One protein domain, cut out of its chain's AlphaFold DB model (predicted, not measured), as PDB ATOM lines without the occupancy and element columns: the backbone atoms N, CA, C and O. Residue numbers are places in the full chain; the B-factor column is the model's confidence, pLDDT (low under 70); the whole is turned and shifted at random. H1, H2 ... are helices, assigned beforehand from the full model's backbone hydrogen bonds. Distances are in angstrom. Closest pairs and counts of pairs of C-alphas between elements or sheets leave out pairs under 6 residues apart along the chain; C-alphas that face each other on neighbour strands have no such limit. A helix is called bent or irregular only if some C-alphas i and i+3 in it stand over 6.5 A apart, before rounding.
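Overview. This is residues 18 to 94 of the 96 residues of an uncharacterized protein of Enterococcus faecium SD3B-2 (UniProt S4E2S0). Two helices of equal residue count, H1 and H2, run roughly the same way on the two sides of a layer of loop chain, so that the loops make the middle. The long link between them passes through this middle, loops out beyond the helices at one end around residues 60 to 70, and comes back to start H2. The printed part has 77 residues with two named helices, H1 then H2, and no named strand; the class is all helix, though under half of the residues, 36, are in named elements. The whole is loose, with a radius of gyration of the C-alphas of 14.3 A, and elongated, spanning 44 by 27 by 20 A.

Along the chain. Start at C-alpha 18, at (33.025, -39.699, -41.966). Find C-alpha 24 at (43.590, -30.411, -50.367); from there H1, residues 24 to 41, covers 26.7 A. H1 is irregular: C-alphas 26 and 29 are 7.0 A apart. H2, residues 77 to 94, covers 25.6 A and ends at C-alpha 94, at (24.177, -41.175, -31.554).

Arrangement. H1 and H2 are apart, with no C-alpha of one within 8 A of the other. Look between them in the chain for a long link of 35 residues, 42 to 76. In it, residues 64 to 65 pair with residues 68 to 69, antiparallel. In H2 every O i to N i+4 pair is within hydrogen-bond range; in H1, 11 of 14 are.

Size, cuts and confidence. The two C-alphas farthest apart are those of Lys 40 and Gln 64, at 44.8 A. The C-alphas of Val 18 and Thr 94, the first and last printed, are 13.7 A apart. The printed part has no cut. Its mean pLDDT is 90.5, and one residue, Gln 23, is under 70.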
ATOM      1  N   VAL A  18      31.765 -40.390 -42.270       96.94
ATOM      2  CA  VAL A  18      33.025 -39.699 -41.966       96.94
ATOM      3  C   VAL A  18      33.459 -38.957 -43.221       96.94
ATOM      4  O   VAL A  18      33.420 -39.538 -44.307       96.94
ATOM      5  N   THR A  19      33.819 -37.677 -43.105       95.75
ATOM      6  CA  THR A  19      34.410 -36.941 -44.238       95.75
ATOM      7  C   THR A  19      35.793 -37.500 -44.570       95.75
ATOM      8  O   THR A  19      36.346 -38.316 -43.839       95.75
ATOM      9  N   THR A  20      36.376 -37.097 -45.687       93.25
ATOM     10  CA  THR A  20      37.613 -37.720 -46.165       93.25
ATOM     11  C   THR A  20      38.864 -37.187 -45.455       93.25
ATOM     12  O   THR A  20      38.932 -36.020 -45.061       93.25
ATOM     13  N   TRP A  21      39.882 -38.045 -45.310       89.81
ATOM     14  CA  TRP A  21      41.252 -37.619 -45.013       89.81
ATOM     15  C   TRP A  21      41.835 -37.013 -46.291       89.81
ATOM     16  O   TRP A  21      42.051 -37.698 -47.291       89.81
ATOM     17  N   ASN A  22      41.927 -35.690 -46.306       74.62
ATOM     18  CA  ASN A  22      41.864 -34.925 -47.541       74.62
ATOM     19  C   ASN A  22      43.237 -34.712 -48.226       74.62
ATOM     20  O   ASN A  22      44.208 -34.372 -47.572       74.62
ATOM     21  N   GLN A  23      43.285 -34.779 -49.565       69.06
ATOM     22  CA  GLN A  23      44.346 -34.253 -50.448       69.06
ATOM     23  C   GLN A  23      44.119 -32.777 -50.908       69.06
ATOM     24  O   GLN A  23      44.180 -32.476 -52.103       69.06
ATOM     25  N   GLY A  24      43.829 -31.829 -50.007       73.00
ATOM     26  CA  GLY A  24      43.590 -30.411 -50.367       73.00
ATOM     27  C   GLY A  24      42.237 -30.120 -51.051       73.00
ATOM     28  O   GLY A  24      41.183 -30.520 -50.569       73.00
ATOM     29  N   ASP A  25      42.200 -29.394 -52.169       83.56
ATOM     30  CA  ASP A  25      40.912 -29.025 -52.800       83.56
ATOM     31  C   ASP A  25      40.162 -30.229 -53.400       83.56
ATOM     32  O   ASP A  25      38.951 -30.184 -53.627       83.56
ATOM     33  N   LYS A  26      40.864 -31.348 -53.611       86.56
ATOM     34  CA  LYS A  26      40.304 -32.554 -54.232       86.56
ATOM     35  C   LYS A  26      39.263 -33.270 -53.369       86.56
ATOM     36  O   LYS A  26      38.403 -33.932 -53.946       86.56
ATOM     37  N   ALA A  27      39.281 -33.147 -52.037       90.06
ATOM     38  CA  ALA A  27      38.221 -33.745 -51.215       90.06
ATOM     39  C   ALA A  27      36.913 -32.963 -51.216       90.06
ATOM     40  O   ALA A  27      35.883 -33.544 -50.890       90.06
ATOM     41  N   ILE A  28      36.931 -31.668 -51.547       91.44
ATOM     42  CA  ILE A  28      35.758 -30.791 -51.434       91.44
ATOM     43  C   ILE A  28      34.489 -31.420 -52.044       91.44
ATOM     44  O   ILE A  28      33.465 -31.441 -51.354       91.44
ATOM     45  N   PRO A  29      34.501 -31.972 -53.278       94.50
ATOM     46  CA  PRO A  29      33.308 -32.611 -53.835       94.50
ATOM     47  C   PRO A  29      32.862 -33.864 -53.061       94.50
ATOM     48  O   PRO A  29      31.661 -34.094 -52.929       94.50
ATOM     49  N   PHE A  30      33.795 -34.648 -52.515       94.62
ATOM     50  CA  PHE A  30      33.481 -35.847 -51.732       94.62
ATOM     51  C   PHE A  30      32.902 -35.485 -50.364       94.62
ATOM     52  O   PHE A  30      31.847 -35.995 -49.991       94.62
ATOM     53  N   ASP A  31      33.526 -34.548 -49.650       95.12
ATOM     54  CA  ASP A  31      33.037 -34.058 -48.361       95.12
ATOM     55  C   ASP A  31      31.655 -33.410 -48.505       95.12
ATOM     56  O   ASP A  31      30.784 -33.600 -47.653       95.12
ATOM     57  N   LYS A  32      31.417 -32.690 -49.611       96.44
ATOM     58  CA  LYS A  32      30.093 -32.163 -49.956       96.44
ATOM     59  C   LYS A  32      29.079 -33.294 -50.138       96.44
ATOM     60  O   LYS A  32      28.033 -33.255 -49.493       96.44
ATOM     61  N   ALA A  33      29.393 -34.307 -50.945       97.12
ATOM     62  CA  ALA A  33      28.502 -35.445 -51.172       97.12
ATOM     63  C   ALA A  33      28.191 -36.215 -49.873       97.12
ATOM     64  O   ALA A  33      27.046 -36.604 -49.640       97.12
ATOM     65  N   ILE A  34      29.183 -36.386 -48.993       97.25
ATOM     66  CA  ILE A  34      29.027 -37.023 -47.677       97.25
ATOM     67  C   ILE A  34      28.081 -36.208 -46.787       97.25
ATOM     68  O   ILE A  34      27.144 -36.760 -46.211       97.25
ATOM     69  N   LYS A  35      28.274 -34.886 -46.711       97.25
ATOM     70  CA  LYS A  35      27.413 -33.985 -45.927       97.25
ATOM     71  C   LYS A  35      25.985 -33.933 -46.475       97.25
ATOM     72  O   LYS A  35      25.032 -33.909 -45.700       97.25
ATOM     73  N   GLU A  36      25.822 -33.932 -47.795       98.06
ATOM     74  CA  GLU A  36      24.510 -33.996 -48.445       98.06
ATOM     75  C   GLU A  36      23.804 -35.329 -48.177       98.06
ATOM     76  O   GLU A  36      22.610 -35.331 -47.877       98.06
ATOM     77  N   ALA A  37      24.529 -36.451 -48.208       96.62
ATOM     78  CA  ALA A  37      23.991 -37.750 -47.820       96.62
ATOM     79  C   ALA A  37      23.571 -37.770 -46.341       96.62
ATOM     80  O   ALA A  37      22.468 -38.227 -46.042       96.62
ATOM     81  N   GLY A  38      24.391 -37.215 -45.442       96.06
ATOM     82  CA  GLY A  38      24.062 -37.069 -44.022       96.06
ATOM     83  C   GLY A  38      22.745 -36.328 -43.810       96.06
ATOM     84  O   GLY A  38      21.845 -36.837 -43.152       96.06
ATOM     85  N   LYS A  39      22.568 -35.183 -44.479       97.25
ATOM     86  CA  LYS A  39      21.310 -34.418 -44.442       97.25
ATOM     87  C   LYS A  39      20.128 -35.187 -45.035       97.25
ATOM     88  O   LYS A  39      19.048 -35.186 -44.462       97.25
ATOM     89  N   LYS A  40      20.315 -35.821 -46.197       96.50
ATOM     90  CA  LYS A  40      19.244 -36.518 -46.924       96.50
ATOM     91  C   LYS A  40      18.695 -37.722 -46.160       96.50
ATOM     92  O   LYS A  40      17.511 -38.023 -46.285       96.50
ATOM     93  N   TYR A  41      19.563 -38.435 -45.450       93.06
ATOM     94  CA  TYR A  41      19.226 -39.687 -44.773       93.06
ATOM     95  C   TYR A  41      19.132 -39.549 -43.250       93.06
ATOM     96  O   TYR A  41      18.985 -40.569 -42.584       93.06
ATOM     97  N   ASP A  42      19.208 -38.322 -42.724       92.81
ATOM     98  CA  ASP A  42      19.235 -38.034 -41.284       92.81
ATOM     99  C   ASP A  42      20.310 -38.854 -40.547       92.81
ATOM    100  O   ASP A  42      20.068 -39.523 -39.543       92.81
ATOM    101  N   LEU A  43      21.519 -38.865 -41.121       93.31
ATOM    102  CA  LEU A  43      22.673 -39.577 -40.581       93.31
ATOM    103  C   LEU A  43      23.690 -38.591 -39.996       93.31
ATOM    104  O   LEU A  43      24.022 -37.591 -40.646       93.31
ATOM    105  N   PRO A  44      24.254 -38.891 -38.814       96.00
ATOM    106  CA  PRO A  44      25.315 -38.088 -38.230       96.00
ATOM    107  C   PRO A  44      26.591 -38.141 -39.080       96.00
ATOM    108  O   PRO A  44      26.918 -39.160 -39.699       96.00
ATOM    109  N   VAL A  45      27.334 -37.030 -39.078       97.12
ATOM    110  CA  VAL A  45      28.581 -36.871 -39.837       97.12
ATOM    111  C   VAL A  45      29.726 -36.479 -38.903       97.12
ATOM    112  O   VAL A  45      29.702 -35.411 -38.292       97.12
ATOM    113  N   ALA A  46      30.759 -37.313 -38.843       97.31
ATOM    114  CA  ALA A  46      32.053 -36.991 -38.258       97.31
ATOM    115  C   ALA A  46      32.907 -36.230 -39.281       97.31
ATOM    116  O   ALA A  46      33.524 -36.810 -40.175       97.31
ATOM    117  N   ASP A  47      32.906 -34.901 -39.168       95.75
ATOM    118  CA  ASP A  47      33.723 -34.029 -40.013       95.75
ATOM    119  C   ASP A  47      35.178 -33.990 -39.518       95.75
ATOM    120  O   ASP A  47      35.494 -33.313 -38.538       95.75
ATOM    121  N   ILE A  48      36.049 -34.728 -40.209       95.38
ATOM    122  CA  ILE A  48      37.499 -34.789 -39.984       95.38
ATOM    123  C   ILE A  48      38.293 -33.886 -40.945       95.38
ATOM    124  O   ILE A  48      39.520 -33.851 -40.881       95.38
ATOM    125  N   SER A  49      37.625 -33.143 -41.839       91.75
ATOM    126  CA  SER A  49      38.275 -32.420 -42.951       91.75
ATOM    127  C   SER A  49      39.294 -31.365 -42.498       91.75
ATOM    128  O   SER A  49      40.246 -31.055 -43.216       91.75
ATOM    129  N   ASN A  50      39.121 -30.820 -41.291       90.56
ATOM    130  CA  ASN A  50      40.036 -29.837 -40.715       90.56
ATOM    131  C   ASN A  50      41.252 -30.459 -40.017       90.56
ATOM    132  O   ASN A  50      42.226 -29.741 -39.815       90.56
ATOM    133  N   ILE A  51      41.229 -31.756 -39.681       93.00
ATOM    134  CA  ILE A  51      42.342 -32.414 -38.977       93.00
ATOM    135  C   ILE A  51      43.585 -32.410 -39.874       93.00
ATOM    136  O   ILE A  51      44.626 -31.918 -39.468       93.00
ATOM    137  N   TRP A  52      43.431 -32.798 -41.144       88.44
ATOM    138  CA  TRP A  52      44.505 -32.810 -42.148       88.44
ATOM    139  C   TRP A  52      45.246 -31.469 -42.346       88.44
ATOM    140  O   TRP A  52      46.417 -31.437 -42.756       88.44
ATOM    141  N   LYS A  53      44.552 -30.342 -42.128       87.75
ATOM    142  CA  LYS A  53      45.120 -28.997 -42.333       87.75
ATOM    143  C   LYS A  53      46.242 -28.702 -41.342       87.75
ATOM    144  O   LYS A  53      47.107 -27.886 -41.642       87.75
ATOM    145  N   ASP A  54      46.226 -29.370 -40.196       90.31
ATOM    146  CA  ASP A  54      47.267 -29.273 -39.193       90.31
ATOM    147  C   ASP A  54      48.435 -30.188 -39.570       90.31
ATOM    148  O   ASP A  54      48.303 -31.413 -39.635       90.31
ATOM    149  N   SER A  55      49.599 -29.596 -39.832       88.44
ATOM    150  CA  SER A  55      50.796 -30.343 -40.214       88.44
ATOM    151  C   SER A  55      51.318 -31.273 -39.123       88.44
ATOM    152  O   SER A  55      52.018 -32.222 -39.459       88.44
ATOM    153  N   SER A  56      50.965 -31.043 -37.853       90.25
ATOM    154  CA  SER A  56      51.324 -31.950 -36.752       90.25
ATOM    155  C   SER A  56      50.613 -33.301 -36.832       90.25
ATOM    156  O   SER A  56      51.069 -34.258 -36.225       90.25
ATOM    157  N   THR A  57      49.540 -33.419 -37.619       91.75
ATOM    158  CA  THR A  57      48.671 -34.611 -37.640       91.75
ATOM    159  C   THR A  57      49.002 -35.614 -38.743       91.75
ATOM    160  O   THR A  57      48.297 -36.606 -38.937       91.75
ATOM    161  N   LYS A  58      50.060 -35.366 -39.511       88.75
ATOM    162  CA  LYS A  58      50.453 -36.197 -40.649       88.75
ATOM    163  C   LYS A  58      51.924 -36.550 -40.598       88.75
ATOM    164  O   LYS A  58      52.701 -35.935 -39.869       88.75
ATOM    165  N   GLY A  59      52.282 -37.594 -41.337       80.88
ATOM    166  CA  GLY A  59      53.659 -38.057 -41.410       80.88
ATOM    167  C   GLY A  59      54.617 -36.915 -41.780       80.88
ATOM    168  O   GLY A  59      54.291 -36.109 -42.658       80.88
ATOM    169  N   PRO A  60      55.789 -36.809 -41.131       76.88
ATOM    170  CA  PRO A  60      56.856 -35.967 -41.650       76.88
ATOM    171  C   PRO A  60      57.290 -36.528 -43.005       76.88
ATOM    172  O   PRO A  60      57.475 -37.734 -43.152       76.88
ATOM    173  N   GLU A  61      57.453 -35.671 -44.001       79.56
ATOM    174  CA  GLU A  61      57.976 -36.088 -45.298       79.56
ATOM    175  C   GLU A  61      59.487 -36.354 -45.195       79.56
ATOM    176  O   GLU A  61      60.212 -35.603 -44.540       79.56
ATOM    177  N   GLY A  62      59.972 -37.423 -45.829       81.19
ATOM    178  CA  GLY A  62      61.407 -37.701 -45.945       81.19
ATOM    179  C   GLY A  62      62.045 -38.459 -44.774       81.19
ATOM    180  O   GLY A  62      63.271 -38.556 -44.723       81.19
ATOM    181  N   VAL A  63      61.266 -39.033 -43.853       84.06
ATOM    182  CA  VAL A  63      61.797 -39.905 -42.791       84.06
ATOM    183  C   VAL A  63      61.961 -41.328 -43.319       84.06
ATOM    184  O   VAL A  63      61.053 -41.895 -43.920       84.06
ATOM    185  N   GLN A  64      63.125 -41.942 -43.096       88.19
ATOM    186  CA  GLN A  64      63.370 -43.317 -43.526       88.19
ATOM    187  C   GLN A  64      62.502 -44.306 -42.732       88.19
ATOM    188  O   GLN A  64      62.618 -44.416 -41.514       88.19
ATOM    189  N   THR A  65      61.683 -45.078 -43.440       82.44
ATOM    190  CA  THR A  65      60.886 -46.186 -42.892       82.44
ATOM    191  C   THR A  65      61.307 -47.518 -43.520       82.44
ATOM    192  O   THR A  65      62.086 -47.559 -44.478       82.44
ATOM    193  N   PHE A  66      60.743 -48.629 -43.036       85.94
ATOM    194  CA  PHE A  66      60.939 -49.958 -43.632       85.94
ATOM    195  C   PHE A  66      60.393 -50.083 -45.070       85.94
ATOM    196  O   PHE A  66      60.738 -51.033 -45.768       85.94
ATOM    197  N   LYS A  67      59.553 -49.135 -45.518       83.69
ATOM    198  CA  LYS A  67      58.982 -49.073 -46.876       83.69
ATOM    199  C   LYS A  67      59.604 -47.983 -47.760       83.69
ATOM    200  O   LYS A  67      59.117 -47.766 -48.864       83.69
ATOM    201  N   GLY A  68      60.660 -47.307 -47.301       85.75
ATOM    202  CA  GLY A  68      61.250 -46.149 -47.981       85.75
ATOM    203  C   GLY A  68      60.990 -44.839 -47.239       85.75
ATOM    204  O   GLY A  68      60.626 -44.855 -46.062       85.75
ATOM    205  N   LEU A  69      61.209 -43.708 -47.910       85.19
ATOM    206  CA  LEU A  69      60.943 -42.392 -47.331       85.19
ATOM    207  C   LEU A  69      59.441 -42.216 -47.090       85.19
ATOM    208  O   LEU A  69      58.629 -42.530 -47.960       85.19
ATOM    209  N   SER A  70      59.082 -41.731 -45.906       85.00
ATOM    210  CA  SER A  70      57.711 -41.364 -45.585       85.00
ATOM    211  C   SER A  70      57.245 -40.203 -46.457       85.00
ATOM    212  O   SER A  70      58.005 -39.283 -46.770       85.00
ATOM    213  N   ASP A  71      55.971 -40.248 -46.820       80.31
ATOM    214  CA  ASP A  71      55.254 -39.109 -47.368       80.31
ATOM    215  C   ASP A  71      54.516 -38.363 -46.250       80.31
ATOM    216  O   ASP A  71      54.461 -38.792 -45.095       80.31
ATOM    217  N   ASN A  72      53.927 -37.228 -46.610       84.44
ATOM    218  CA  ASN A  72      53.012 -36.507 -45.735       84.44
ATOM    219  C   ASN A  72      51.557 -36.968 -45.898       84.44
ATOM    220  O   ASN A  72      50.664 -36.304 -45.385       84.44
ATOM    221  N   TRP A  73      51.295 -38.064 -46.624       84.31
ATOM    222  CA  TRP A  73      49.950 -38.411 -47.085       84.31
ATOM    223  C   TRP A  73      49.102 -39.057 -45.988       84.31
ATOM    224  O   TRP A  73      47.901 -38.795 -45.889       84.31
ATOM    225  N   HIS A  74      49.722 -39.869 -45.136       88.00
ATOM    226  CA  HIS A  74      49.026 -40.619 -44.096       88.00
ATOM    227  C   HIS A  74      48.966 -39.838 -42.771       88.00
ATOM    228  O   HIS A  74      49.921 -39.122 -42.438       88.00
ATOM    229  N   PRO A  75      47.877 -39.975 -41.989       91.00
ATOM    230  CA  PRO A  75      47.864 -39.488 -40.614       91.00
ATOM    231  C   PRO A  75      48.972 -40.174 -39.813       91.00
ATOM    232  O   PRO A  75      49.229 -41.367 -39.987       91.00
ATOM    233  N   ASN A  76      49.616 -39.413 -38.935       89.44
ATOM    234  CA  ASN A  76      50.489 -39.976 -37.909       89.44
ATOM    235  C   ASN A  76      49.658 -40.355 -36.668       89.44
ATOM    236  O   ASN A  76      48.427 -40.285 -36.698       89.44
ATOM    237  N   ASP A  77      50.318 -40.737 -35.577       92.06
ATOM    238  CA  ASP A  77      49.642 -41.148 -34.340       92.06
ATOM    239  C   ASP A  77      48.699 -40.065 -33.796       92.06
ATOM    240  O   ASP A  77      47.562 -40.359 -33.428       92.06
ATOM    241  N   GLU A  78      49.122 -38.799 -33.827       93.94
ATOM    242  CA  GLU A  78      48.289 -37.668 -33.413       93.94
ATOM    243  C   GLU A  78      47.081 -37.477 -34.344       93.94
ATOM    244  O   GLU A  78      45.954 -37.281 -33.882       93.94
ATOM    245  N   GLY A  79      47.277 -37.580 -35.660       94.25
ATOM    246  CA  GLY A  79      46.179 -37.527 -36.625       94.25
ATOM    247  C   GLY A  79      45.172 -38.654 -36.433       94.25
ATOM    248  O   GLY A  79      43.967 -38.402 -36.420       94.25
ATOM    249  N   MET A  80      45.652 -39.881 -36.225       95.88
ATOM    250  CA  MET A  80      44.803 -41.038 -35.945       95.88
ATOM    251  C   MET A  80      44.018 -40.858 -34.645       95.88
ATOM    252  O   MET A  80      42.818 -41.140 -34.621       95.88
ATOM    253  N   GLN A  81      44.656 -40.336 -33.594       97.56
ATOM    254  CA  GLN A  81      43.989 -40.041 -32.330       97.56
ATOM    255  C   GLN A  81      42.856 -39.025 -32.523       97.56
ATOM    256  O   GLN A  81      41.716 -39.308 -32.159       97.56
ATOM    257  N   ARG A  82      43.125 -37.885 -33.170       97.25
ATOM    258  CA  ARG A  82      42.106 -36.846 -33.393       97.25
ATOM    259  C   ARG A  82      40.955 -37.336 -34.285       97.25
ATOM    260  O   ARG A  82      39.804 -36.949 -34.080       97.25
ATOM    261  N   ILE A  83      41.234 -38.195 -35.275       96.81
ATOM    262  CA  ILE A  83      40.191 -38.854 -36.082       96.81
ATOM    263  C   ILE A  83      39.316 -39.742 -35.190       96.81
ATOM    264  O   ILE A  83      38.087 -39.668 -35.274       96.81
ATOM    265  N   ALA A  84      39.933 -40.569 -34.342       97.38
ATOM    266  CA  ALA A  84      39.220 -41.472 -33.447       97.38
ATOM    267  C   ALA A  84      38.342 -40.703 -32.451       97.38
ATOM    268  O   ALA A  84      37.163 -41.027 -32.319       97.38
ATOM    269  N   GLU A  85      38.873 -39.648 -31.829       97.44
ATOM    270  CA  GLU A  85      38.131 -38.749 -30.937       97.44
ATOM    271  C   GLU A  85      36.920 -38.140 -31.653       97.44
ATOM    272  O   GLU A  85      35.801 -38.196 -31.146       97.44
ATOM    273  N   LYS A  86      37.096 -37.662 -32.892       96.94
ATOM    274  CA  LYS A  86      35.993 -37.067 -33.656       96.94
ATOM    275  C   LYS A  86      34.873 -38.060 -33.959       96.94
ATOM    276  O   LYS A  86      33.696 -37.696 -33.916       96.94
ATOM    277  N   ILE A  87      35.224 -39.298 -34.303       96.25
ATOM    278  CA  ILE A  87      34.248 -40.369 -34.538       96.25
ATOM    279  C   ILE A  87      33.569 -40.753 -33.219       96.25
ATOM    280  O   ILE A  87      32.346 -40.915 -33.189       96.25
ATOM    281  N   TYR A  88      34.342 -40.852 -32.136       95.56
ATOM    282  CA  TYR A  88      33.852 -41.201 -30.810       95.56
ATOM    283  C   TYR A  88      32.829 -40.179 -30.297       95.56
ATOM    284  O   TYR A  88      31.720 -40.574 -29.944       95.56
ATOM    285  N   ASP A  89      33.126 -38.881 -30.378       95.50
ATOM    286  CA  ASP A  89      32.221 -37.794 -29.975       95.50
ATOM    287  C   ASP A  89      30.862 -37.869 -30.684       95.50
ATOM    288  O   ASP A  89      29.798 -37.672 -30.093       95.50
ATOM    289  N   VAL A  90      30.880 -38.161 -31.985       95.44
ATOM    290  CA  VAL A  90      29.653 -38.310 -32.774       95.44
ATOM    291  C   VAL A  90      28.909 -39.585 -32.381       95.44
ATOM    292  O   VAL A  90      27.680 -39.578 -32.289       95.44
ATOM    293  N   SER A  91      29.639 -40.667 -32.108       92.06
ATOM    294  CA  SER A  91      29.053 -41.930 -31.670       92.06
ATOM    295  C   SER A  91      28.386 -41.819 -30.298       92.06
ATOM    296  O   SER A  91      27.253 -42.267 -30.155       92.06
ATOM    297  N   GLU A  92      28.998 -41.120 -29.343       91.06
ATOM    298  CA  GLU A  92      28.442 -40.881 -28.009       91.06
ATOM    299  C   GLU A  92      27.107 -40.131 -28.072       91.06
ATOM    300  O   GLU A  92      26.192 -40.430 -27.311       91.06
ATOM    301  N   ASN A  93      26.961 -39.196 -29.012       82.19
ATOM    302  CA  ASN A  93      25.707 -38.472 -29.233       82.19
ATOM    303  C   ASN A  93      24.646 -39.290 -29.993       82.19
ATOM    304  O   ASN A  93      23.474 -38.930 -29.986       82.19
ATOM    305  N   THR A  94      25.048 -40.366 -30.676       80.56
ATOM    306  CA  THR A  94      24.177 -41.175 -31.554       80.56
ATOM    307  C   THR A  94      23.729 -42.492 -30.907       80.56
ATOM    308  O   THR A  94      22.699 -43.063 -31.292       80.56
TER     309      THR A  94